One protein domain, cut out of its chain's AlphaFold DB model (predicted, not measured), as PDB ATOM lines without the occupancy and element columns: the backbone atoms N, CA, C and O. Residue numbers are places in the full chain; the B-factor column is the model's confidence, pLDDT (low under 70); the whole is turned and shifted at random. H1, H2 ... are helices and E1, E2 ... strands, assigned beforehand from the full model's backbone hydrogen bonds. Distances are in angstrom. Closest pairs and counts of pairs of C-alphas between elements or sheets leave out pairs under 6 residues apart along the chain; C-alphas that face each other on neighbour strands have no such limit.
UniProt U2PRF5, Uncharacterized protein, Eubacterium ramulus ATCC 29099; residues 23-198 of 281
ATOM      1  N   LYS A  23     138.197  96.826 136.556       87.12
ATOM      2  CA  LYS A  23     137.772  97.720 137.640       87.12
ATOM      3  C   LYS A  23     138.096  99.181 137.326       87.12
ATOM      4  O   LYS A  23     137.232 100.024 137.513       87.12
ATOM      5  N   GLU A  24     139.288  99.437 136.807       88.00
ATOM      6  CA  GLU A  24     139.757 100.758 136.381       88.00
ATOM      7  C   GLU A  24     138.929 101.304 135.214       88.00
ATOM      8  O   GLU A  24     138.409 102.408 135.302       88.00
ATOM      9  N   LYS A  25     138.658 100.490 134.183       88.31
ATOM     10  CA  LYS A  25     137.778 100.891 133.067       88.31
ATOM     11  C   LYS A  25     136.391 101.331 133.539       88.31
ATOM     12  O   LYS A  25     135.862 102.329 133.076       88.31
ATOM     13  N   ARG A  26     135.809 100.603 134.497       86.75
ATOM     14  CA  ARG A  26     134.501 100.945 135.082       86.75
ATOM     15  C   ARG A  26     134.538 102.218 135.919       86.75
ATOM     16  O   ARG A  26     133.521 102.894 136.015       86.75
ATOM     17  N   SER A  27     135.659 102.467 136.583       89.50
ATOM     18  CA  SER A  27     135.881 103.658 137.396       89.50
ATOM     19  C   SER A  27     135.993 104.895 136.497       89.50
ATOM     20  O   SER A  27     135.277 105.864 136.720       89.50
ATOM     21  N   MET A  28     136.731 104.780 135.390       90.81
ATOM     22  CA  MET A  28     136.846 105.805 134.350       90.81
ATOM     23  C   MET A  28     135.500 106.103 133.672       90.81
ATOM     24  O   MET A  28     135.072 107.249 133.641       90.81
ATOM     25  N   GLU A  29     134.765 105.073 133.230       90.00
ATOM     26  CA  GLU A  29     133.413 105.242 132.662       90.00
ATOM     27  C   GLU A  29     132.440 105.912 133.645       90.00
ATOM     28  O   GLU A  29     131.490 106.583 133.235       90.00
ATOM     29  N   PHE A  30     132.613 105.672 134.948       90.38
ATOM     30  CA  PHE A  30     131.811 106.338 135.963       90.38
ATOM     31  C   PHE A  30     132.190 107.817 136.084       90.38
ATOM     32  O   PHE A  30     131.285 108.648 136.072       90.38
ATOM     33  N   ALA A  31     133.484 108.126 136.174       90.94
ATOM     34  CA  ALA A  31     133.979 109.492 136.284       90.94
ATOM     35  C   ALA A  31     133.555 110.352 135.084       90.94
ATOM     36  O   ALA A  31     132.990 111.426 135.269       90.94
ATOM     37  N   GLU A  32     133.683 109.827 133.863       90.94
ATOM     38  CA  GLU A  32     133.223 110.507 132.646       90.94
ATOM     39  C   GLU A  32     131.715 110.789 132.672       90.94
ATOM     40  O   GLU A  32     131.287 111.910 132.410       90.94
ATOM     41  N   LYS A  33     130.888 109.799 133.033       92.75
ATOM     42  CA  LYS A  33     129.429 109.989 133.125       92.75
ATOM     43  C   LYS A  33     129.031 110.973 134.214       92.75
ATOM     44  O   LYS A  33     128.021 111.657 134.073       92.75
ATOM     45  N   TYR A  34     129.780 110.998 135.312       92.44
ATOM     46  CA  TYR A  34     129.567 111.961 136.379       92.44
ATOM     47  C   TYR A  34     129.851 113.382 135.883       92.44
ATOM     48  O   TYR A  34     128.977 114.231 136.016       92.44
ATOM     49  N   MET A  35     130.990 113.611 135.219       93.56
ATOM     50  CA  MET A  35     131.328 114.924 134.655       93.56
ATOM     51  C   MET A  35     130.338 115.381 133.583       93.56
ATOM     52  O   MET A  35     129.911 116.530 133.606       93.56
ATOM     53  N   GLN A  36     129.896 114.480 132.698       93.75
ATOM     54  CA  GLN A  36     128.847 114.783 131.714       93.75
ATOM     55  C   GLN A  36     127.558 115.260 132.377       93.75
ATOM     56  O   GLN A  36     126.926 116.194 131.898       93.75
ATOM     57  N   LYS A  37     127.161 114.612 133.477       93.25
ATOM     58  CA  LYS A  37     125.978 115.011 134.237       93.25
ATOM     59  C   LYS A  37     126.194 116.369 134.916       93.25
ATOM     60  O   LYS A  37     125.334 117.228 134.800       93.25
ATOM     61  N   TYR A  38     127.323 116.540 135.600       91.88
ATOM     62  CA  TYR A  38     127.674 117.770 136.311       91.88
ATOM     63  C   TYR A  38     127.665 118.991 135.385       91.88
ATOM     64  O   TYR A  38     127.017 119.990 135.673       91.88
ATOM     65  N   VAL A  39     128.329 118.880 134.233       93.00
ATOM     66  CA  VAL A  39     128.391 119.949 133.232       93.00
ATOM     67  C   VAL A  39     127.033 120.209 132.586       93.00
ATOM     68  O   VAL A  39     126.681 121.365 132.389       93.00
ATOM     69  N   ALA A  40     126.233 119.172 132.316       92.81
ATOM     70  CA  ALA A  40     124.887 119.364 131.778       92.81
ATOM     71  C   ALA A  40     123.975 120.141 132.744       92.81
ATOM     72  O   ALA A  40     123.203 120.977 132.293       92.81
ATOM     73  N   GLU A  41     124.080 119.895 134.054       93.06
ATOM     74  CA  GLU A  41     123.338 120.662 135.065       93.06
ATOM     75  C   GLU A  41     123.835 122.118 135.140       93.06
ATOM     76  O   GLU A  41     123.022 123.031 135.228       93.06
ATOM     77  N   MET A  42     125.146 122.363 134.998       92.19
ATOM     78  CA  MET A  42     125.689 123.728 134.881       92.19
ATOM     79  C   MET A  42     125.161 124.471 133.641       92.19
ATOM     80  O   MET A  42     124.725 125.615 133.759       92.19
ATOM     81  N   GLU A  43     125.169 123.836 132.461       91.75
ATOM     82  CA  GLU A  43     124.646 124.426 131.214       91.75
ATOM     83  C   GLU A  43     123.126 124.658 131.246       91.75
ATOM     84  O   GLU A  43     122.621 125.509 130.514       91.75
ATOM     85  N   GLU A  44     122.386 123.890 132.048       90.62
ATOM     86  CA  GLU A  44     120.937 124.038 132.199       90.62
ATOM     87  C   GLU A  44     120.580 125.150 133.191       90.62
ATOM     88  O   GLU A  44     119.751 125.995 132.869       90.62
ATOM     89  N   GLU A  45     121.207 125.172 134.369       90.06
ATOM     90  CA  GLU A  45     120.784 126.035 135.479       90.06
ATOM     91  C   GLU A  45     121.428 127.428 135.458       90.06
ATOM     92  O   GLU A  45     120.794 128.406 135.850       90.06
ATOM     93  N   MET A  46     122.684 127.555 135.016       92.12
ATOM     94  CA  MET A  46     123.398 128.836 135.104       92.12
ATOM     95  C   MET A  46     122.862 129.929 134.169       92.12
ATOM     96  O   MET A  46     122.732 131.060 134.637       92.12
ATOM     97  N   PRO A  47     122.547 129.669 132.882       89.25
ATOM     98  CA  PRO A  47     122.111 130.731 131.972       89.25
ATOM     99  C   PRO A  47     120.842 131.449 132.432       89.25
ATOM    100  O   PRO A  47     120.699 132.640 132.172       89.25
ATOM    101  N   ASP A  48     119.947 130.760 133.142       88.62
ATOM    102  CA  ASP A  48     118.704 131.343 133.656       88.62
ATOM    103  C   ASP A  48     118.967 132.471 134.674       88.62
ATOM    104  O   ASP A  48     118.134 133.359 134.844       88.62
ATOM    105  N   ALA A  49     120.149 132.497 135.300       88.00
ATOM    106  CA  ALA A  49     120.577 133.602 136.156       88.00
ATOM    107  C   ALA A  49     120.934 134.879 135.360       88.00
ATOM    108  O   ALA A  49     120.962 135.976 135.919       88.00
ATOM    109  N   TRP A  50     121.175 134.768 134.048       89.00
ATOM    110  CA  TRP A  50     121.513 135.883 133.164       89.00
ATOM    111  C   TRP A  50     120.340 136.257 132.251       89.00
ATOM    112  O   TRP A  50     120.206 135.730 131.146       89.00
ATOM    113  N   ASP A  51     119.511 137.196 132.721       81.62
ATOM    114  CA  ASP A  51     118.393 137.797 131.965       81.62
ATOM    115  C   ASP A  51     117.538 136.746 131.229       81.62
ATOM    116  O   ASP A  51     117.347 136.815 130.021       81.62
ATOM    117  N   ASP A  52     117.050 135.737 131.961       77.44
ATOM    118  CA  ASP A  52     116.230 134.638 131.425       77.44
ATOM    119  C   ASP A  52     116.902 133.848 130.272       77.44
ATOM    120  O   ASP A  52     116.240 133.376 129.339       77.44
ATOM    121  N   GLY A  53     118.229 133.673 130.327       78.75
ATOM    122  CA  GLY A  53     118.971 132.804 129.410       78.75
ATOM    123  C   GLY A  53     119.458 133.473 128.126       78.75
ATOM    124  O   GLY A  53     119.682 132.768 127.131       78.75
ATOM    125  N   GLU A  54     119.614 134.802 128.129       90.62
ATOM    126  CA  GLU A  54     120.165 135.569 127.000       90.62
ATOM    127  C   GLU A  54     121.671 135.332 126.782       90.62
ATOM    128  O   GLU A  54     122.152 135.427 125.647       90.62
ATOM    129  N   LEU A  55     122.417 134.983 127.834       93.38
ATOM    130  CA  LEU A  55     123.819 134.575 127.714       93.38
ATOM    131  C   LEU A  55     123.917 133.174 127.102       93.38
ATOM    132  O   LEU A  55     123.309 132.219 127.593       93.38
ATOM    133  N   ASP A  56     124.732 133.025 126.061       93.44
ATOM    134  CA  ASP A  56     124.979 131.741 125.400       93.44
ATOM    135  C   ASP A  56     126.103 130.938 126.070       93.44
ATOM    136  O   ASP A  56     127.048 130.478 125.432       93.44
ATOM    137  N   LEU A  57     125.981 130.754 127.384       93.06
ATOM    138  CA  LEU A  57     126.967 130.035 128.175       93.06
ATOM    139  C   LEU A  57     127.051 128.562 127.747       93.06
ATOM    140  O   LEU A  57     126.076 127.816 127.843       93.06
ATOM    141  N   SER A  58     128.244 128.142 127.340       92.69
ATOM    142  CA  SER A  58     128.633 126.744 127.210       92.69
ATOM    143  C   SER A  58     129.595 126.376 128.329       92.69
ATOM    144  O   SER A  58     130.502 127.139 128.675       92.69
ATOM    145  N   VAL A  59     129.399 125.186 128.885       92.38
ATOM    146  CA  VAL A  59     130.248 124.635 129.935       92.38
ATOM    147  C   VAL A  59     130.884 123.365 129.397       92.38
ATOM    148  O   VAL A  59     130.221 122.479 128.862       92.38
ATOM    149  N   THR A  60     132.199 123.272 129.517       91.06
ATOM    150  CA  THR A  60     132.971 122.114 129.066       91.06
ATOM    151  C   THR A  60     133.867 121.623 130.190       91.06
ATOM    152  O   THR A  60     134.043 122.297 131.202       91.06
ATOM    153  N   TYR A  61     134.403 120.415 130.053       92.50
ATOM    154  CA  TYR A  61     135.353 119.876 131.016       92.50
ATOM    155  C   TYR A  61     136.487 119.173 130.296       92.50
ATOM    156  O   TYR A  61     136.271 118.611 129.226       92.50
ATOM    157  N   SER A  62     137.672 119.139 130.896       91.56
ATOM    158  CA  SER A  62     138.812 118.390 130.370       91.56
ATOM    159  C   SER A  62     139.498 117.612 131.486       91.56
ATOM    160  O   SER A  62     139.463 118.020 132.642       91.56
ATOM    161  N   SER A  63     140.072 116.449 131.177       92.50
ATOM    162  CA  SER A  63     140.868 115.719 132.166       92.50
ATOM    163  C   SER A  63     142.224 116.389 132.343       92.50
ATOM    164  O   SER A  63     142.899 116.642 131.343       92.50
ATOM    165  N   CYS A  64     142.659 116.557 133.584       89.06
ATOM    166  CA  CYS A  64     144.004 117.011 133.918       89.06
ATOM    167  C   CYS A  64     144.776 115.945 134.704       89.06
ATOM    168  O   CYS A  64     144.237 114.919 135.131       89.06
ATOM    169  N   SER A  65     146.079 116.161 134.832       89.81
ATOM    170  CA  SER A  65     146.951 115.347 135.673       89.81
ATOM    171  C   SER A  65     146.818 115.725 137.150       89.81
ATOM    172  O   SER A  65     146.412 116.834 137.494       89.81
ATOM    173  N   GLU A  66     147.212 114.809 138.034       88.44
ATOM    174  CA  GLU A  66     147.286 115.071 139.477       88.44
ATOM    175  C   GLU A  66     148.192 116.276 139.779       88.44
ATOM    176  O   GLU A  66     147.788 117.177 140.501       88.44
ATOM    177  N   GLU A  67     149.355 116.367 139.125       87.75
ATOM    178  CA  GLU A  67     150.295 117.487 139.291       87.75
ATOM    179  C   GLU A  67     149.684 118.842 138.877       87.75
ATOM    180  O   GLU A  67     150.015 119.892 139.428       87.75
ATOM    181  N   GLU A  68     148.803 118.854 137.873       87.81
ATOM    182  CA  GLU A  68     148.061 120.059 137.490       87.81
ATOM    183  C   GLU A  68     146.985 120.410 138.519       87.81
ATOM    184  O   GLU A  68     146.811 121.589 138.824       87.81
ATOM    185  N   ALA A  69     146.314 119.409 139.094       85.50
ATOM    186  CA  ALA A  69     145.331 119.604 140.154       85.50
ATOM    187  C   ALA A  69     145.962 120.120 141.462       85.50
ATOM    188  O   ALA A  69     145.434 121.056 142.060       85.50
ATOM    189  N   GLU A  70     147.125 119.602 141.866       85.31
ATOM    190  CA  GLU A  70     147.857 120.037 143.073       85.31
ATOM    191  C   GLU A  70     148.252 121.521 143.045       85.31
ATOM    192  O   GLU A  70     148.434 122.152 144.086       85.31
ATOM    193  N   LYS A  71     148.372 122.118 141.853       84.62
ATOM    194  CA  LYS A  71     148.684 123.550 141.707       84.62
ATOM    195  C   LYS A  71     147.522 124.451 142.118       84.62
ATOM    196  O   LYS A  71     147.738 125.638 142.359       84.62
ATOM    197  N   VAL A  72     146.302 123.919 142.147       78.50
ATOM    198  CA  VAL A  72     145.066 124.705 142.251       78.50
ATOM    199  C   VAL A  72     144.187 124.307 143.430       78.50
ATOM    200  O   VAL A  72     143.511 125.171 143.994       78.50
ATOM    201  N   ILE A  73     144.213 123.036 143.824       77.31
ATOM    202  CA  ILE A  73     143.461 122.501 144.956       77.31
ATOM    203  C   ILE A  73     144.389 121.731 145.889       77.31
ATOM    204  O   ILE A  73     145.350 121.104 145.452       77.31
ATOM    205  N   ASP A  74     144.081 121.784 147.182       75.19
ATOM    206  CA  ASP A  74     144.738 120.921 148.153       75.19
ATOM    207  C   ASP A  74     144.200 119.493 147.985       75.19
ATOM    208  O   ASP A  74     142.986 119.266 148.063       75.19
ATOM    209  N   LEU A  75     145.103 118.565 147.673       75.50
ATOM    210  CA  LEU A  75     144.798 117.145 147.528       75.50
ATOM    211  C   LEU A  75     145.081 116.355 148.809       75.50
ATOM    212  O   LEU A  75     144.837 115.145 148.802       75.50
ATOM    213  N   ASP A  76     145.589 116.990 149.878       66.88
ATOM    214  CA  ASP A  76     145.881 116.297 151.133       66.88
ATOM    215  C   ASP A  76     144.593 115.696 151.709       66.88
ATOM    216  O   ASP A  76     143.704 116.372 152.228       66.88
ATOM    217  N   MET A  77     144.499 114.373 151.586       67.25
ATOM    218  CA  MET A  77     143.380 113.559 152.036       67.25
ATOM    219  C   MET A  77     143.901 112.477 152.977       67.25
ATOM    220  O   MET A  77     144.878 111.798 152.656       67.25
ATOM    221  N   ASP A  78     143.200 112.261 154.094       59.38
ATOM    222  CA  ASP A  78     143.576 111.273 155.120       59.38
ATOM    223  C   ASP A  78     143.750 109.850 154.552       59.38
ATOM    224  O   ASP A  78     144.609 109.096 155.013       59.38
ATOM    225  N   GLU A  79     142.976 109.484 153.519       67.94
ATOM    226  CA  GLU A  79     143.148 108.236 152.768       67.94
ATOM    227  C   GLU A  79     142.951 108.448 151.249       67.94
ATOM    228  O   GLU A  79     141.932 109.016 150.822       67.94
ATOM    229  N   PRO A  80     143.891 107.986 150.396       65.94
ATOM    230  CA  PRO A  80     143.749 108.066 148.948       65.94
ATOM    231  C   PRO A  80     142.775 106.999 148.434       65.94
ATOM    232  O   PRO A  80     142.909 105.806 148.726       65.94
ATOM    233  N   ALA A  81     141.819 107.416 147.603       80.94
ATOM    234  CA  ALA A  81     140.960 106.487 146.883       80.94
ATOM    235  C   ALA A  81     141.784 105.610 145.929       80.94
ATOM    236  O   ALA A  81     142.809 106.015 145.383       80.94
ATOM    237  N   LYS A  82     141.296 104.394 145.666       84.88
ATOM    238  CA  LYS A  82     141.983 103.462 144.760       84.88
ATOM    239  C   LYS A  82     142.126 103.984 143.321       84.88
ATOM    240  O   LYS A  82     143.080 103.613 142.640       84.88
ATOM    241  N   TYR A  83     141.148 104.752 142.851       89.94
ATOM    242  CA  TYR A  83     141.158 105.387 141.537       89.94
ATOM    243  C   TYR A  83     140.723 106.842 141.702       89.94
ATOM    244  O   TYR A  83     139.605 107.094 142.162       89.94
ATOM    245  N   SER A  84     141.594 107.763 141.308       90.75
ATOM    246  CA  SER A  84     141.355 109.205 141.341       90.75
ATOM    247  C   SER A  84     141.374 109.757 139.922       90.75
ATOM    248  O   SER A  84     142.207 109.356 139.109       90.75
ATOM    249  N   TYR A  85     140.443 110.660 139.629       91.94
ATOM    250  CA  TYR A  85     140.355 111.363 138.352       91.94
ATOM    251  C   TYR A  85     140.236 112.857 138.613       91.94
ATOM    252  O   TYR A  85     139.526 113.263 139.535       91.94
ATOM    253  N   TYR A  86     140.907 113.654 137.793       91.19
ATOM    254  CA  TYR A  86     141.013 115.096 137.959       91.19
ATOM    255  C   TYR A  86     140.488 115.767 136.695       91.19
ATOM    256  O   TYR A  86     140.843 115.367 135.581       91.19
ATOM    257  N   TYR A  87     139.611 116.750 136.871       91.38
ATOM    258  CA  TYR A  87     138.986 117.463 135.767       91.38
ATOM    259  C   TYR A  87     138.993 118.967 136.000       91.38
ATOM    260  O   TYR A  87     138.705 119.422 137.104       91.38
ATOM    261  N   THR A  88     139.242 119.726 134.937       89.00
ATOM    262  CA  THR A  88     138.962 121.164 134.863       89.00
ATOM    263  C   THR A  88     137.576 121.377 134.270       89.00
ATOM    264  O   THR A  88     137.117 120.557 133.470       89.00
ATOM    265  N   VAL A  89     136.916 122.471 134.647       90.50
ATOM    266  CA  VAL A  89     135.654 122.922 134.048       90.50
ATOM    267  C   VAL A  89     135.861 124.335 133.524       90.50
ATOM    268  O   VAL A  89     136.362 125.192 134.247       90.50
ATOM    269  N   ASP A  90     135.490 124.550 132.267       89.50
ATOM    270  CA  ASP A  90     135.686 125.800 131.543       89.50
ATOM    271  C   ASP A  90     134.339 126.356 131.077       89.50
ATOM    272  O   ASP A  90     133.469 125.610 130.617       89.50
ATOM    273  N   TYR A  91     134.192 127.676 131.173       92.56
ATOM    274  CA  TYR A  91     132.980 128.415 130.826       92.56
ATOM    275  C   TYR A  91     133.273 129.345 129.654       92.56
ATOM    276  O   TYR A  91     134.213 130.141 129.711       92.56
ATOM    277  N   ILE A  92     132.480 129.246 128.593       93.06
ATOM    278  CA  ILE A  92     132.682 129.988 127.346       93.06
ATOM    279  C   ILE A  92     131.355 130.616 126.933       93.06
ATOM    280  O   ILE A  92     130.307 129.996 127.083       93.06
ATOM    281  N   SER A  93     131.390 131.832 126.401       94.75
ATOM    282  CA  SER A  93     130.230 132.466 125.775       94.75
ATOM    283  C   SER A  93     130.668 133.211 124.519       94.75
ATOM    284  O   SER A  93     131.673 133.923 124.518       94.75
ATOM    285  N   ASP A  94     129.908 133.040 123.441       93.88
ATOM    286  CA  ASP A  94     130.163 133.715 122.171       93.88
ATOM    287  C   ASP A  94     129.667 135.173 122.197       93.88
ATOM    288  O   ASP A  94     130.146 135.987 121.403       93.88
ATOM    289  N   ASN A  95     128.728 135.510 123.094       95.00
ATOM    290  CA  ASN A  95     128.093 136.827 123.174       95.00
ATOM    291  C   ASN A  95     128.448 137.664 124.424       95.00
ATOM    292  O   ASN A  95     128.045 138.829 124.502       95.00
ATOM    293  N   ILE A  96     129.234 137.140 125.372       95.88
ATOM    294  CA  ILE A  96     129.641 137.882 126.582       95.88
ATOM    295  C   ILE A  96     130.419 139.169 126.273       95.88
ATOM    296  O   ILE A  96     130.228 140.181 126.954       95.88
ATOM    297  N   ASP A  97     131.232 139.169 125.212       95.81
ATOM    298  CA  ASP A  97     132.002 140.339 124.781       95.81
ATOM    299  C   ASP A  97     131.081 141.506 124.397       95.81
ATOM    300  O   ASP A  97     131.323 142.662 124.770       95.81
ATOM    301  N   ASP A  98     129.991 141.198 123.687       95.06
ATOM    302  CA  ASP A  98     128.993 142.174 123.258       95.06
ATOM    303  C   ASP A  98     128.216 142.734 124.458       95.06
ATOM    304  O   ASP A  98     127.997 143.950 124.536       95.06
ATOM    305  N   PHE A  99     127.864 141.882 125.430       95.50
ATOM    306  CA  PHE A  99     127.257 142.328 126.685       95.50
ATOM    307  C   PHE A  99     128.182 143.274 127.443       95.50
ATOM    308  O   PHE A  99     127.785 144.400 127.753       95.50
ATOM    309  N   TYR A 100     129.425 142.860 127.703       95.75
ATOM    310  CA  TYR A 100     130.374 143.688 128.441       95.75
ATOM    311  C   TYR A 100     130.582 145.043 127.764       95.75
ATOM    312  O   TYR A 100     130.533 146.085 128.420       95.75
ATOM    313  N   LYS A 101     130.765 145.045 126.440       95.25
ATOM    314  CA  LYS A 101     130.911 146.274 125.664       95.25
ATOM    315  C   LYS A 101     129.690 147.184 125.803       95.25
ATOM    316  O   LYS A 101     129.862 148.376 126.040       95.25
ATOM    317  N   SER A 102     128.478 146.638 125.707       94.75
ATOM    318  CA  SER A 102     127.230 147.396 125.871       94.75
ATOM    319  C   SER A 102     127.136 148.070 127.246       94.75
ATOM    320  O   SER A 102     126.895 149.279 127.337       94.75
ATOM    321  N   TYR A 103     127.401 147.328 128.327       94.12
ATOM    322  CA  TYR A 103     127.412 147.875 129.689       94.12
ATOM    323  C   TYR A 103     128.514 148.917 129.888       94.12
ATOM    324  O   TYR A 103     128.285 149.961 130.496       94.12
ATOM    325  N   LYS A 104     129.706 148.676 129.342       93.50
ATOM    326  CA  LYS A 104     130.826 149.613 129.431       93.50
ATOM    327  C   LYS A 104     130.545 150.922 128.695       93.50
ATOM    328  O   LYS A 104     130.721 151.988 129.281       93.50
ATOM    329  N   ASP A 105     130.086 150.851 127.448       94.38
ATOM    330  CA  ASP A 105     129.811 152.025 126.609       94.38
ATOM    331  C   ASP A 105     128.640 152.863 127.158       94.38
ATOM    332  O   ASP A 105     128.579 154.072 126.936       94.38
ATOM    333  N   SER A 106     127.732 152.237 127.913       92.56
ATOM    334  CA  SER A 106     126.613 152.904 128.590       92.56
ATOM    335  C   SER A 106     126.926 153.377 130.017       92.56
ATOM    336  O   SER A 106     126.098 154.061 130.617       92.56
ATOM    337  N   GLY A 107     128.117 153.078 130.550       90.62
ATOM    338  CA  GLY A 107     128.530 153.477 131.900       90.62
ATOM    339  C   GLY A 107     127.940 152.626 133.033       90.62
ATOM    340  O   GLY A 107     127.971 153.055 134.180       90.62
ATOM    341  N   TYR A 108     127.432 151.430 132.731       91.50
ATOM    342  CA  TYR A 108     126.778 150.507 133.668       91.50
ATOM    343  C   TYR A 108     127.593 149.223 133.905       91.50
ATOM    344  O   TYR A 108     127.050 148.119 133.928       91.50
ATOM    345  N   VAL A 109     128.914 149.338 134.080       91.19
ATOM    346  CA  VAL A 109     129.791 148.180 134.369       91.19
ATOM    347  C   VAL A 109     129.365 147.450 135.654       91.19
ATOM    348  O   VAL A 109     129.478 146.228 135.728       91.19
ATOM    349  N   ASN A 110     128.800 148.169 136.626       90.75
ATOM    350  CA  ASN A 110     128.228 147.606 137.849       90.75
ATOM    351  C   ASN A 110     127.087 146.602 137.578       90.75
ATOM    352  O   ASN A 110     126.958 145.600 138.274       90.75
ATOM    353  N   MET A 111     126.277 146.826 136.538       90.62
ATOM    354  CA  MET A 111     125.216 145.890 136.153       90.62
ATOM    355  C   MET A 111     125.803 144.597 135.580       90.62
ATOM    356  O   MET A 111     125.377 143.517 135.976       90.62
ATOM    357  N   PHE A 112     126.829 144.687 134.724       94.38
ATOM    358  CA  PHE A 112     127.559 143.504 134.249       94.38
ATOM    359  C   PHE A 112     128.198 142.726 135.410       94.38
ATOM    360  O   PHE A 112     128.149 141.500 135.440       94.38
ATOM    361  N   TYR A 113     128.755 143.434 136.397       93.38
ATOM    362  CA  TYR A 113     129.275 142.832 137.625       93.38
ATOM    363  C   TYR A 113     128.212 142.009 138.365       93.38
ATOM    364  O   TYR A 113     128.463 140.842 138.660       93.38
ATOM    365  N   HIS A 114     127.020 142.561 138.606       90.88
ATOM    366  CA  HIS A 114     125.941 141.813 139.260       90.88
ATOM    367  C   HIS A 114     125.510 140.587 138.450       90.88
ATOM    368  O   HIS A 114     125.317 139.519 139.019       90.88
ATOM    369  N   LYS A 115     125.481 140.679 137.117       93.94
ATOM    370  CA  LYS A 115     125.212 139.510 136.270       93.94
ATOM    371  C   LYS A 115     126.266 138.407 136.408       93.94
ATOM    372  O   LYS A 115     125.925 137.229 136.498       93.94
ATOM    373  N   MET A 116     127.545 138.770 136.506       94.38
ATOM    374  CA  MET A 116     128.618 137.811 136.803       94.38
ATOM    375  C   MET A 116     128.485 137.197 138.210       94.38
ATOM    376  O   MET A 116     128.801 136.019 138.394       94.38
ATOM    377  N   GLN A 117     127.996 137.956 139.199       91.06
ATOM    378  CA  GLN A 117     127.695 137.435 140.540       91.06
ATOM    379  C   GLN A 117     126.536 136.435 140.531       91.06
ATOM    380  O   GLN A 117     126.626 135.393 141.187       91.06
ATOM    381  N   ASP A 118     125.468 136.731 139.792       91.69
ATOM    382  CA  ASP A 118     124.295 135.861 139.678       91.69
ATOM    383  C   ASP A 118     124.699 134.497 139.097       91.69
ATOM    384  O   ASP A 118     124.367 133.451 139.658       91.69
ATOM    385  N   LEU A 119     125.535 134.493 138.052       92.94
ATOM    386  CA  LEU A 119     126.113 133.266 137.496       92.94
ATOM    387  C   LEU A 119     126.980 132.505 138.499       92.94
ATOM    388  O   LEU A 119     126.860 131.285 138.618       92.94
ATOM    389  N   LYS A 120     127.855 133.202 139.234       90.88
ATOM    390  CA  LYS A 120     128.681 132.563 140.268       90.88
ATOM    391  C   LYS A 120     127.808 131.933 141.358       90.88
ATOM    392  O   LYS A 120     128.100 130.830 141.814       90.88
ATOM    393  N   SER A 121     126.714 132.587 141.733       88.44
ATOM    394  CA  SER A 121     125.748 132.063 142.702       88.44
ATOM    395  C   SER A 121     125.031 130.818 142.170       88.44
ATOM    396  O   SER A 121     124.923 129.824 142.889       88.44
ATOM    397  N   ALA A 122     124.626 130.820 140.898       91.50
ATOM    398  CA  ALA A 122     124.047 129.649 140.241       91.50
ATOM    399  C   ALA A 122     125.039 128.474 140.174       91.50
ATOM    400  O   ALA A 122     124.687 127.350 140.536       91.50
ATOM    401  N   LYS A 123     126.311 128.735 139.831       90.50
ATOM    402  CA  LYS A 123     127.399 127.739 139.881       90.50
ATOM    403  C   LYS A 123     127.515 127.110 141.274       90.50
ATOM    404  O   LYS A 123     127.596 125.887 141.398       90.50
ATOM    405  N   ILE A 124     127.517 127.927 142.331       87.38
ATOM    406  CA  ILE A 124     127.568 127.449 143.724       87.38
ATOM    407  C   ILE A 124     126.343 126.582 144.044       87.38
ATOM    408  O   ILE A 124     126.491 125.533 144.675       87.38
ATOM    409  N   GLY A 125     125.157 126.980 143.572       88.44
ATOM    410  CA  GLY A 125     123.918 126.210 143.681       88.44
ATOM    411  C   GLY A 125     124.064 124.799 143.112       88.44
ATOM    412  O   GLY A 125     123.933 123.827 143.858       88.44
ATOM    413  N   VAL A 126     124.458 124.679 141.841       89.00
ATOM    414  CA  VAL A 126     124.707 123.378 141.197       89.00
ATOM    415  C   VAL A 126     125.765 122.589 141.968       89.00
ATOM    416  O   VAL A 126     125.555 121.425 142.307       89.00
ATOM    417  N   LYS A 127     126.893 123.215 142.325       86.56
ATOM    418  CA  LYS A 127     127.984 122.564 143.069       86.56
ATOM    419  C   LYS A 127     127.503 121.971 144.395       86.56
ATOM    420  O   LYS A 127     127.902 120.859 144.742       86.56
ATOM    421  N   SER A 128     126.605 122.653 145.104       86.31
ATOM    422  CA  SER A 128     126.065 122.183 146.386       86.31
ATOM    423  C   SER A 128     125.232 120.896 146.284       86.31
ATOM    424  O   SER A 128     125.125 120.154 147.261       86.31
ATOM    425  N   HIS A 129     124.693 120.568 145.102       85.25
ATOM    426  CA  HIS A 129     124.008 119.294 144.852       85.25
ATOM    427  C   HIS A 129     124.972 118.102 144.719       85.25
ATOM    428  O   HIS A 129     124.556 116.946 144.836       85.25
ATOM    429  N   HIS A 130     126.253 118.375 144.465       84.06
ATOM    430  CA  HIS A 130     127.279 117.372 144.172       84.06
ATOM    431  C   HIS A 130     128.303 117.213 145.286       84.06
ATOM    432  O   HIS A 130     128.741 116.095 145.555       84.06
ATOM    433  N   PHE A 131     128.673 118.314 145.931       80.00
ATOM    434  CA  PHE A 131     129.751 118.366 146.907       80.00
ATOM    435  C   PHE A 131     129.218 118.811 148.262       80.00
ATOM    436  O   PHE A 131     128.388 119.715 148.360       80.00
ATOM    437  N   TRP A 132     129.736 118.200 149.329       69.06
ATOM    438  CA  TRP A 132     129.557 118.759 150.664       69.06
ATOM    439  C   TRP A 132     130.243 120.128 150.733       69.06
ATOM    440  O   TRP A 132     131.269 120.345 150.086       69.06
ATOM    441  N   TRP A 133     129.687 121.045 151.523       63.41
ATOM    442  CA  TRP A 133     130.220 122.397 151.675       63.41
ATOM    443  C   TRP A 133     131.714 122.385 152.045       63.41
ATOM    444  O   TRP A 133     132.107 121.782 153.041       63.41
ATOM    445  N   GLY A 134     132.546 123.025 151.220       64.38
ATOM    446  CA  GLY A 134     134.003 123.057 151.397       64.38
ATOM    447  C   GLY A 134     134.768 121.843 150.848       64.38
ATOM    448  O   GLY A 134     135.990 121.824 150.953       64.38
ATOM    449  N   SER A 135     134.101 120.852 150.240       74.25
ATOM    450  CA  SER A 135     134.781 119.733 149.572       74.25
ATOM    451  C   SER A 135     135.213 120.092 148.147       74.25
ATOM    452  O   SER A 135     134.438 120.653 147.369       74.25
ATOM    453  N   SER A 136     136.434 119.698 147.786       71.06
ATOM    454  CA  SER A 136     136.998 119.770 146.429       71.06
ATOM    455  C   SER A 136     136.755 118.501 145.597       71.06
ATOM    456  O   SER A 136     137.130 118.444 144.423       71.06
ATOM    457  N   HIS A 137     136.157 117.464 146.195       77.62
ATOM    458  CA  HIS A 137     136.039 116.147 145.576       77.62
ATOM    459  C   HIS A 137     134.736 115.422 145.908       77.62
ATOM    460  O   HIS A 137     134.078 115.668 146.924       77.62
ATOM    461  N   PHE A 138     134.395 114.482 145.029       82.31
ATOM    462  CA  PHE A 138     133.265 113.580 145.155       82.31
ATOM    463  C   PHE A 138     133.749 112.132 145.222       82.31
ATOM    464  O   PHE A 138     134.440 111.653 144.318       82.31
ATOM    465  N   ASP A 139     133.310 111.422 146.260       82.44
ATOM    466  CA  ASP A 139     133.628 110.014 146.466       82.44
ATOM    467  C   ASP A 139     132.450 109.102 146.158       82.44
ATOM    468  O   ASP A 139     131.327 109.272 146.643       82.44
ATOM    469  N   ARG A 140     132.733 108.040 145.402       83.62
ATOM    470  CA  ARG A 140     131.797 106.941 145.191       83.62
ATOM    471  C   ARG A 140     132.429 105.599 145.493       83.62
ATOM    472  O   ARG A 140     133.351 105.151 144.813       83.62
ATOM    473  N   TYR A 141     131.779 104.868 146.390       81.31
ATOM    474  CA  TYR A 141     132.083 103.466 146.641       81.31
ATOM    475  C   TYR A 141     131.038 102.518 146.020       81.31
ATOM    476  O   TYR A 141     129.889 102.433 146.465       81.31
ATOM    477  N   ASP A 142     131.425 101.749 144.993       78.12
ATOM    478  CA  ASP A 142     130.623 100.644 144.442       78.12
ATOM    479  C   ASP A 142     130.861  99.363 145.259       78.12
ATOM    480  O   ASP A 142     131.729  98.539 144.952       78.12
ATOM    481  N   LYS A 143     130.024  99.167 146.288       75.56
ATOM    482  CA  LYS A 143     130.049  97.991 147.181       75.56
ATOM    483  C   LYS A 143     129.983  96.653 146.439       75.56
ATOM    484  O   LYS A 143     130.626  95.693 146.853       75.56
ATOM    485  N   LYS A 144     129.211  96.560 145.348       74.94
ATOM    486  CA  LYS A 144     129.022  95.295 144.609       74.94
ATOM    487  C   LYS A 144     130.280  94.900 143.845       74.94
ATOM    488  O   LYS A 144     130.525  93.716 143.631       74.94
ATOM    489  N   LYS A 145     131.053  95.888 143.401       74.12
ATOM    490  CA  LYS A 145     132.261  95.672 142.596       74.12
ATOM    491  C   LYS A 145     133.549  95.830 143.400       74.12
ATOM    492  O   LYS A 145     134.612  95.455 142.894       74.12
ATOM    493  N   ASN A 146     133.447  96.326 144.634       79.88
ATOM    494  CA  ASN A 146     134.566  96.690 145.492       79.88
ATOM    495  C   ASN A 146     135.545  97.594 144.718       79.88
ATOM    496  O   ASN A 146     136.664  97.185 144.374       79.88
ATOM    497  N   VAL A 147     135.015  98.748 144.302       80.69
ATOM    498  CA  VAL A 147     135.701  99.817 143.567       80.69
ATOM    499  C   VAL A 147     135.339 101.135 144.236       80.69
ATOM    500  O   VAL A 147     134.159 101.445 144.376       80.69
ATOM    501  N   GLU A 148     136.356 101.885 144.626       87.50
ATOM    502  CA  GLU A 148     136.250 103.245 145.135       87.50
ATOM    503  C   GLU A 148     136.781 104.198 144.069       87.50
ATOM    504  O   GLU A 148     137.789 103.899 143.426       87.50
ATOM    505  N   THR A 149     136.052 105.276 143.808       88.88
ATOM    506  CA  THR A 149     136.386 106.273 142.791       88.88
ATOM    507  C   THR A 149     136.242 107.653 143.395       88.88
ATOM    508  O   THR A 149     135.158 107.971 143.884       88.88
ATOM    509  N   ARG A 150     137.309 108.445 143.320       89.94
ATOM    510  CA  ARG A 150     137.327 109.851 143.708       89.94
ATOM    511  C   ARG A 150     137.433 110.715 142.463       89.94
ATOM    512  O   ARG A 150     138.212 110.416 141.557       89.94
ATOM    513  N   ILE A 151     136.618 111.755 142.407       89.38
ATOM    514  CA  ILE A 151     136.604 112.721 141.313       89.38
ATOM    515  C   ILE A 151     136.914 114.079 141.916       89.38
ATOM    516  O   ILE A 151     136.172 114.554 142.773       89.38
ATOM    517  N   PHE A 152     138.001 114.683 141.463       88.12
ATOM    518  CA  PHE A 152     138.359 116.053 141.778       88.12
ATOM    519  C   PHE A 152     137.923 116.947 140.626       88.12
ATOM    520  O   PHE A 152     138.244 116.670 139.468       88.12
ATOM    521  N   ILE A 153     137.213 118.020 140.955       87.44
ATOM    522  CA  ILE A 153     136.960 119.105 140.013       87.44
ATOM    523  C   ILE A 153     137.820 120.272 140.469       87.44
ATOM    524  O   ILE A 153     137.632 120.823 141.554       87.44
ATOM    525  N   THR A 154     138.822 120.591 139.664       78.00
ATOM    526  CA  THR A 154     139.809 121.607 139.984       78.00
ATOM    527  C   THR A 154     139.202 122.983 139.747       78.00
ATOM    528  O   THR A 154     139.238 123.517 138.640       78.00
ATOM    529  N   GLU A 155     138.640 123.554 140.802       67.06
ATOM    530  CA  GLU A 155     138.208 124.947 140.870       67.06
ATOM    531  C   GLU A 155     138.939 125.557 142.071       67.06
ATOM    532  O   GLU A 155     138.795 125.085 143.197       67.06
ATOM    533  N   GLN A 156     139.831 126.506 141.797       51.22
ATOM    534  CA  GLN A 156     140.923 126.945 142.674       51.22
ATOM    535  C   GLN A 156     140.530 127.366 144.099       51.22
ATOM    536  O   GLN A 156     139.444 127.877 144.369       51.22
ATOM    537  N   LYS A 157     141.525 127.308 144.990       49.34
ATOM    538  CA  LYS A 157     141.619 128.106 146.222       49.34
ATOM    539  C   LYS A 157     141.299 129.591 145.941       49.34
ATOM    540  O   LYS A 157     142.019 130.242 145.193       49.34
ATOM    541  N   GLY A 158     140.224 130.116 146.538       55.81
ATOM    542  CA  GLY A 158     139.706 131.482 146.309       55.81
ATOM    543  C   GLY A 158     138.494 131.572 145.363       55.81
ATOM    544  O   GLY A 158     137.838 132.616 145.315       55.81
ATOM    545  N   ASP A 159     138.178 130.472 144.663       68.56
ATOM    546  CA  ASP A 159     137.054 130.273 143.728       68.56
ATOM    547  C   ASP A 159     136.808 131.461 142.773       68.56
ATOM    548  O   ASP A 159     135.724 132.064 142.788       68.56
ATOM    549  N   PRO A 160     137.806 131.862 141.956       78.00
ATOM    550  CA  PRO A 160     137.548 132.776 140.856       78.00
ATOM    551  C   PRO A 160     136.586 132.110 139.867       78.00
ATOM    552  O   PRO A 160     136.751 130.945 139.499       78.00
ATOM    553  N   PHE A 161     135.569 132.847 139.432       89.88
ATOM    554  CA  PHE A 161     134.686 132.403 138.357       89.88
ATOM    555  C   PHE A 161     135.052 133.163 137.086       89.88
ATOM    556  O   PHE A 161     135.006 134.392 137.073       89.88
ATOM    557  N   ILE A 162     135.471 132.423 136.058       93.00
ATOM    558  CA  ILE A 162     136.005 132.961 134.806       93.00
ATOM    559  C   ILE A 162     135.130 132.482 133.657       93.00
ATOM    560  O   ILE A 162     134.897 131.281 133.535       93.00
ATOM    561  N   ILE A 163     134.707 133.409 132.800       95.12
ATOM    562  CA  ILE A 163     134.083 133.111 131.511       95.12
ATOM    563  C   ILE A 163     134.993 133.644 130.412       95.12
ATOM    564  O   ILE A 163     135.417 134.802 130.447       95.12
ATOM    565  N   TYR A 164     135.299 132.796 129.439       94.31
ATOM    566  CA  TYR A 164     136.036 133.189 128.249       94.31
ATOM    567  C   TYR A 164     135.067 133.655 127.167       94.31
ATOM    568  O   TYR A 164     134.069 132.992 126.881       94.31
ATOM    569  N   GLY A 165     135.384 134.798 126.567       91.44
ATOM    570  CA  GLY A 165     134.752 135.241 125.335       91.44
ATOM    571  C   GLY A 165     135.105 134.327 124.167       91.44
ATOM    572  O   GLY A 165     135.950 133.424 124.267       91.44
ATOM    573  N   LYS A 166     134.479 134.596 123.025       82.69
ATOM    574  CA  LYS A 166     134.711 133.851 121.790       82.69
ATOM    575  C   LYS A 166     136.205 133.744 121.465       82.69
ATOM    576  O   LYS A 166     136.960 134.702 121.600       82.69
ATOM    577  N   ASP A 167     136.640 132.563 121.029       80.81
ATOM    578  CA  ASP A 167     138.038 132.275 120.668       80.81
ATOM    579  C   ASP A 167     139.067 132.540 121.798       80.81
ATOM    580  O   ASP A 167     140.267 132.623 121.530       80.81
ATOM    581  N   HIS A 168     138.622 132.649 123.060       80.44
ATOM    582  CA  HIS A 168     139.448 132.997 124.225       80.44
ATOM    583  C   HIS A 168     140.188 134.341 124.074       80.44
ATOM    584  O   HIS A 168     141.264 134.530 124.648       80.44
ATOM    585  N   THR A 169     139.643 135.285 123.296       82.06
ATOM    586  CA  THR A 169     140.275 136.603 123.116       82.06
ATOM    587  C   THR A 169     140.150 137.491 124.341       82.06
ATOM    588  O   THR A 169     141.060 138.274 124.607       82.06
ATOM    589  N   HIS A 170     139.039 137.353 125.066       92.94
ATOM    590  CA  HIS A 170     138.765 138.070 126.301       92.94
ATOM    591  C   HIS A 170     138.445 137.099 127.437       92.94
ATOM    592  O   HIS A 170     137.903 136.014 127.204       92.94
ATOM    593  N   CYS A 171     138.770 137.483 128.670       94.81
ATOM    594  CA  CYS A 171     138.318 136.772 129.864       94.81
ATOM    595  C   CYS A 171     137.657 137.715 130.872       94.81
ATOM    596  O   CYS A 171     138.137 138.822 131.123       94.81
ATOM    597  N   TYR A 172     136.562 137.240 131.461       96.25
ATOM    598  CA  TYR A 172     135.752 137.940 132.452       96.25
ATOM    599  C   TYR A 172     135.813 137.162 133.749       96.25
ATOM    600  O   TYR A 172     135.318 136.041 133.826       96.25
ATOM    601  N   GLU A 173     136.441 137.744 134.758       94.62
ATOM    602  CA  GLU A 173     136.739 137.056 136.004       94.62
ATOM    603  C   GLU A 173     136.149 137.813 137.185       94.62
ATOM    604  O   GLU A 173     136.378 139.011 137.344       94.62
ATOM    605  N   ILE A 174     135.436 137.092 138.046       92.31
ATOM    606  CA  ILE A 174     134.985 137.605 139.332       92.31
ATOM    607  C   ILE A 174     135.732 136.898 140.466       92.31
ATOM    608  O   ILE A 174     135.680 135.670 140.612       92.31
ATOM    609  N   ARG A 175     136.459 137.680 141.269       88.38
ATOM    610  CA  ARG A 175     137.272 137.186 142.389       88.38
ATOM    611  C   ARG A 175     136.615 137.540 143.704       88.38
ATOM    612  O   ARG A 175     136.141 138.658 143.862       88.38
ATOM    613  N   SER A 176     136.594 136.587 144.630       81.94
ATOM    614  CA  SER A 176     136.161 136.845 146.004       81.94
ATOM    615  C   SER A 176     137.173 137.778 146.666       81.94
ATOM    616  O   SER A 176     138.373 137.502 146.612       81.94
ATOM    617  N   CYS A 177     136.696 138.858 147.271       75.12
ATOM    618  CA  CYS A 177     137.467 139.688 148.189       75.12
ATOM    619  C   CYS A 177     136.899 139.539 149.608       75.12
ATOM    620  O   CYS A 177     136.060 138.666 149.870       75.12
ATOM    621  N   ASP A 178     137.424 140.320 150.548       66.81
ATOM    622  CA  ASP A 178     137.034 140.218 151.945       66.81
ATOM    623  C   ASP A 178     135.534 140.542 152.130       66.81
ATOM    624  O   ASP A 178     134.874 141.171 151.293       66.81
ATOM    625  N   TYR A 179     134.964 140.034 153.227       63.69
ATOM    626  CA  TYR A 179     133.576 140.296 153.635       63.69
ATOM    627  C   TYR A 179     132.484 139.842 152.644       63.69
ATOM    628  O   TYR A 179     131.358 140.332 152.683       63.69
ATOM    629  N   GLY A 180     132.781 138.864 151.780       66.38
ATOM    630  CA  GLY A 180     131.787 138.262 150.879       66.38
ATOM    631  C   GLY A 180     131.449 139.112 149.654       66.38
ATOM    632  O   GLY A 180     130.465 138.835 148.968       66.38
ATOM    633  N   SER A 181     132.260 140.133 149.377       76.25
ATOM    634  CA  SER A 181     132.164 140.936 148.162       76.25
ATOM    635  C   SER A 181     133.034 140.364 147.036       76.25
ATOM    636  O   SER A 181     133.763 139.379 147.216       76.25
ATOM    637  N   PHE A 182     132.908 140.936 145.835       87.38
ATOM    638  CA  PHE A 182     133.689 140.504 144.685       87.38
ATOM    639  C   PHE A 182     134.254 141.682 143.885       87.38
ATOM    640  O   PHE A 182     133.653 142.750 143.796       87.38
ATOM    641  N   ASP A 183     135.368 141.436 143.209       91.31
ATOM    642  CA  ASP A 183     135.947 142.349 142.224       91.31
ATOM    643  C   ASP A 183     135.819 141.756 140.817       91.31
ATOM    644  O   ASP A 183     135.986 140.545 140.628       91.31
ATOM    645  N   LEU A 184     135.570 142.608 139.819       94.25
ATOM    646  CA  LEU A 184     135.501 142.209 138.411       94.25
ATOM    647  C   LEU A 184     136.779 142.600 137.674       94.25
ATOM    648  O   LEU A 184     137.187 143.768 137.645       94.25
ATOM    649  N   TYR A 185     137.342 141.616 136.988       94.94
ATOM    650  CA  TYR A 185     138.507 141.734 136.133       94.94
ATOM    651  C   TYR A 185     138.126 141.412 134.689       94.94
ATOM    652  O   TYR A 185     137.370 140.478 134.425       94.94
ATOM    653  N   VAL A 186     138.686 142.177 133.755       95.81
ATOM    654  CA  VAL A 186     138.631 141.900 132.318       95.81
ATOM    655  C   VAL A 186     140.052 141.873 131.791       95.81
ATOM    656  O   VAL A 186     140.804 142.829 131.988       95.81
ATOM    657  N   ASP A 187     140.440 140.755 131.186       94.69
ATOM    658  CA  ASP A 187     141.802 140.506 130.693       94.69
ATOM    659  C   ASP A 187     142.873 140.750 131.771       94.69
ATOM    660  O   ASP A 187     143.915 141.371 131.546       94.69
ATOM    661  N   GLY A 188     142.572 140.320 133.000       90.69
ATOM    662  CA  GLY A 188     143.432 140.498 134.173       90.69
ATOM    663  C   GLY A 188     143.491 141.926 134.730       90.69
ATOM    664  O   GLY A 188     144.155 142.150 135.743       90.69
ATOM    665  N   SER A 189     142.793 142.890 134.126       93.69
ATOM    666  CA  SER A 189     142.692 144.263 134.627       93.69
ATOM    667  C   SER A 189     141.424 144.441 135.451       93.69
ATOM    668  O   SER A 189     140.335 144.148 134.969       93.69
ATOM    669  N   MET A 190     141.540 144.953 136.676       92.62
ATOM    670  CA  MET A 190     140.374 145.258 137.508       92.62
ATOM    671  C   MET A 190     139.585 146.421 136.895       92.62
ATOM    672  O   MET A 190     140.129 147.514 136.719       92.62
ATOM    673  N   VAL A 191     138.314 146.188 136.577       93.31
ATOM    674  CA  VAL A 191     137.427 147.182 135.948       93.31
ATOM    675  C   VAL A 191     136.290 147.631 136.860       93.31
ATOM    676  O   VAL A 191     135.694 148.671 136.598       93.31
ATOM    677  N   TYR A 192     136.014 146.878 137.925       90.31
ATOM    678  CA  TYR A 192     135.063 147.243 138.969       90.31
ATOM    679  C   TYR A 192     135.537 146.683 140.309       90.31
ATOM    680  O   TYR A 192     136.025 145.553 140.369       90.31
ATOM    681  N   CYS A 193     135.410 147.491 141.361       87.69
ATOM    682  CA  CYS A 193     135.833 147.156 142.715       87.69
ATOM    683  C   CYS A 193     134.719 147.528 143.687       87.69
ATOM    684  O   CYS A 193     134.367 148.707 143.786       87.69
ATOM    685  N   TYR A 194     134.174 146.535 144.387       79.38
ATOM    686  CA  TYR A 194     132.983 146.720 145.216       79.38
ATOM    687  C   TYR A 194     133.216 147.722 146.352       79.38
ATOM    688  O   TYR A 194     132.443 148.663 146.516       79.38
ATOM    689  N   GLU A 195     134.327 147.588 147.078       71.81
ATOM    690  CA  GLU A 195     134.665 148.459 148.214       71.81
ATOM    691  C   GLU A 195     134.838 149.930 147.812       71.81
ATOM    692  O   GLU A 195     134.521 150.834 148.581       71.81
ATOM    693  N   LYS A 196     135.319 150.197 146.589       69.69
ATOM    694  CA  LYS A 196     135.474 151.576 146.096       69.69
ATOM    695  C   LYS A 196     134.138 152.244 145.804       69.69
ATOM    696  O   LYS A 196     134.044 153.462 145.931       69.69
ATOM    697  N   GLU A 197     133.146 151.474 145.373       64.94
ATOM    698  CA  GLU A 197     131.806 151.989 145.081       64.94
ATOM    699  C   GLU A 197     130.894 151.986 146.316       64.94
ATOM    700  O   GLU A 197     129.955 152.777 146.382       64.94
ATOM    701  N   HIS A 198     131.228 151.179 147.326       65.75
ATOM    702  CA  HIS A 198     130.531 151.093 148.607       65.75
ATOM    703  C   HIS A 198     131.494 151.303 149.792       65.75
ATOM    704  O   HIS A 198     131.690 150.387 150.594       65.75
TER     705      HIS A 198
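AT A GLANCE: This is residues 23 to 198 of the 281 residues of an uncharacterized protein of Eubacterium ramulus ATCC 29099 (UniProt U2PRF5). A long, strongly twisted sheet of eight strands runs through this elongated domain: towards one end E1, E2, E3 and E4 curl round the long helix H1, and towards the other the antiparallel strands E5 to E8 have the long helix H4 across them. The last parts of H1 and H4 meet, H3 makes a helical hairpin with H4, and short H2 is on the opposite face from H4. The printed part has 176 residues, with five named helices and eight named strands: along the chain H1 comes first, then E1, H2, E2, H3 and H4, then the strands E3 to E8, and H5 last; the class of the domain is mixed, helices and strands, and its sheet is branched, with E1, E4 and E5 as neighbours of E2. It is compact, with a radius of gyration of the C-alphas of 17.8 A and spans of 59 by 30 by 26 A.

HOW THE PARTS SIT: The sheet curls round H1, residues 23 to 45, whose closest C-alphas to E1, residues 57 to 64, are those of Glu 43 and Val 59, 5.7 A apart. E1 is antiparallel to E2, residues 83 to 93, with N 60 and O 90 within hydrogen-bond range at 2.9 A. H2, residues 66 to 70, lies over E2 at a height over the sheet of 8.9 A. On the other side of E2 from E1 lie E4, residues 147 to 153, and E5, residues 161 to 164, both parallel to E2, with N 87 and O 152 at 2.9 A and N 164 and O 91 at 2.9 A. H3, residues 96 to 105, touches residues 109 to 112 alone of H4, residues 109 to 130; the closest C-alphas are those of Tyr 103 and Val 109, 5.3 A apart. H4 runs across the strands, at 67 degrees to E5 on the local plane. Its residues 122 to 130 touch residues 38 to 45 of H1, the closest C-alphas being Met 42 and Val 126, 6.4 A apart. E3, residues 137 to 142, forms a hairpin with E4, with N 140 and O 149 at 2.9 A. E5, E6, residues 171 to 176, E7, residues 182 to 186, and E8, residues 189 to 193, form a meander, each strand the antiparallel neighbour of the one before; N 163 and O 172 are 2.9 A apart, N 173 and O 185 2.9 A, and N 184 and O 192 3.0 A. H5, residues 194 to 197, only grazes the sheet. Every O i to N i+4 pair is within range in H1, H2 and H3, and 16 of 18 in H4; H5 is too short for one.

IN THESE COORDINATES: H1 begins at C-alpha 23 (137.772, 97.720, 137.640) and measures 33.1 A; E2 measures 33.2 A and H4 32.4 A. H5 ends at C-alpha 197 (131.806, 151.989, 145.081).

THE WHOLE: The C-alphas farthest apart, of Ser 106 and Lys 144, are 59.8 A apart. The printed part has no cut; the links H1 to E1 and H2 to E2 are long. pLDDT is under 70 at residues 76 to 80, 132 to 134, 155 to 159, 178 to 180 and 196 to 198.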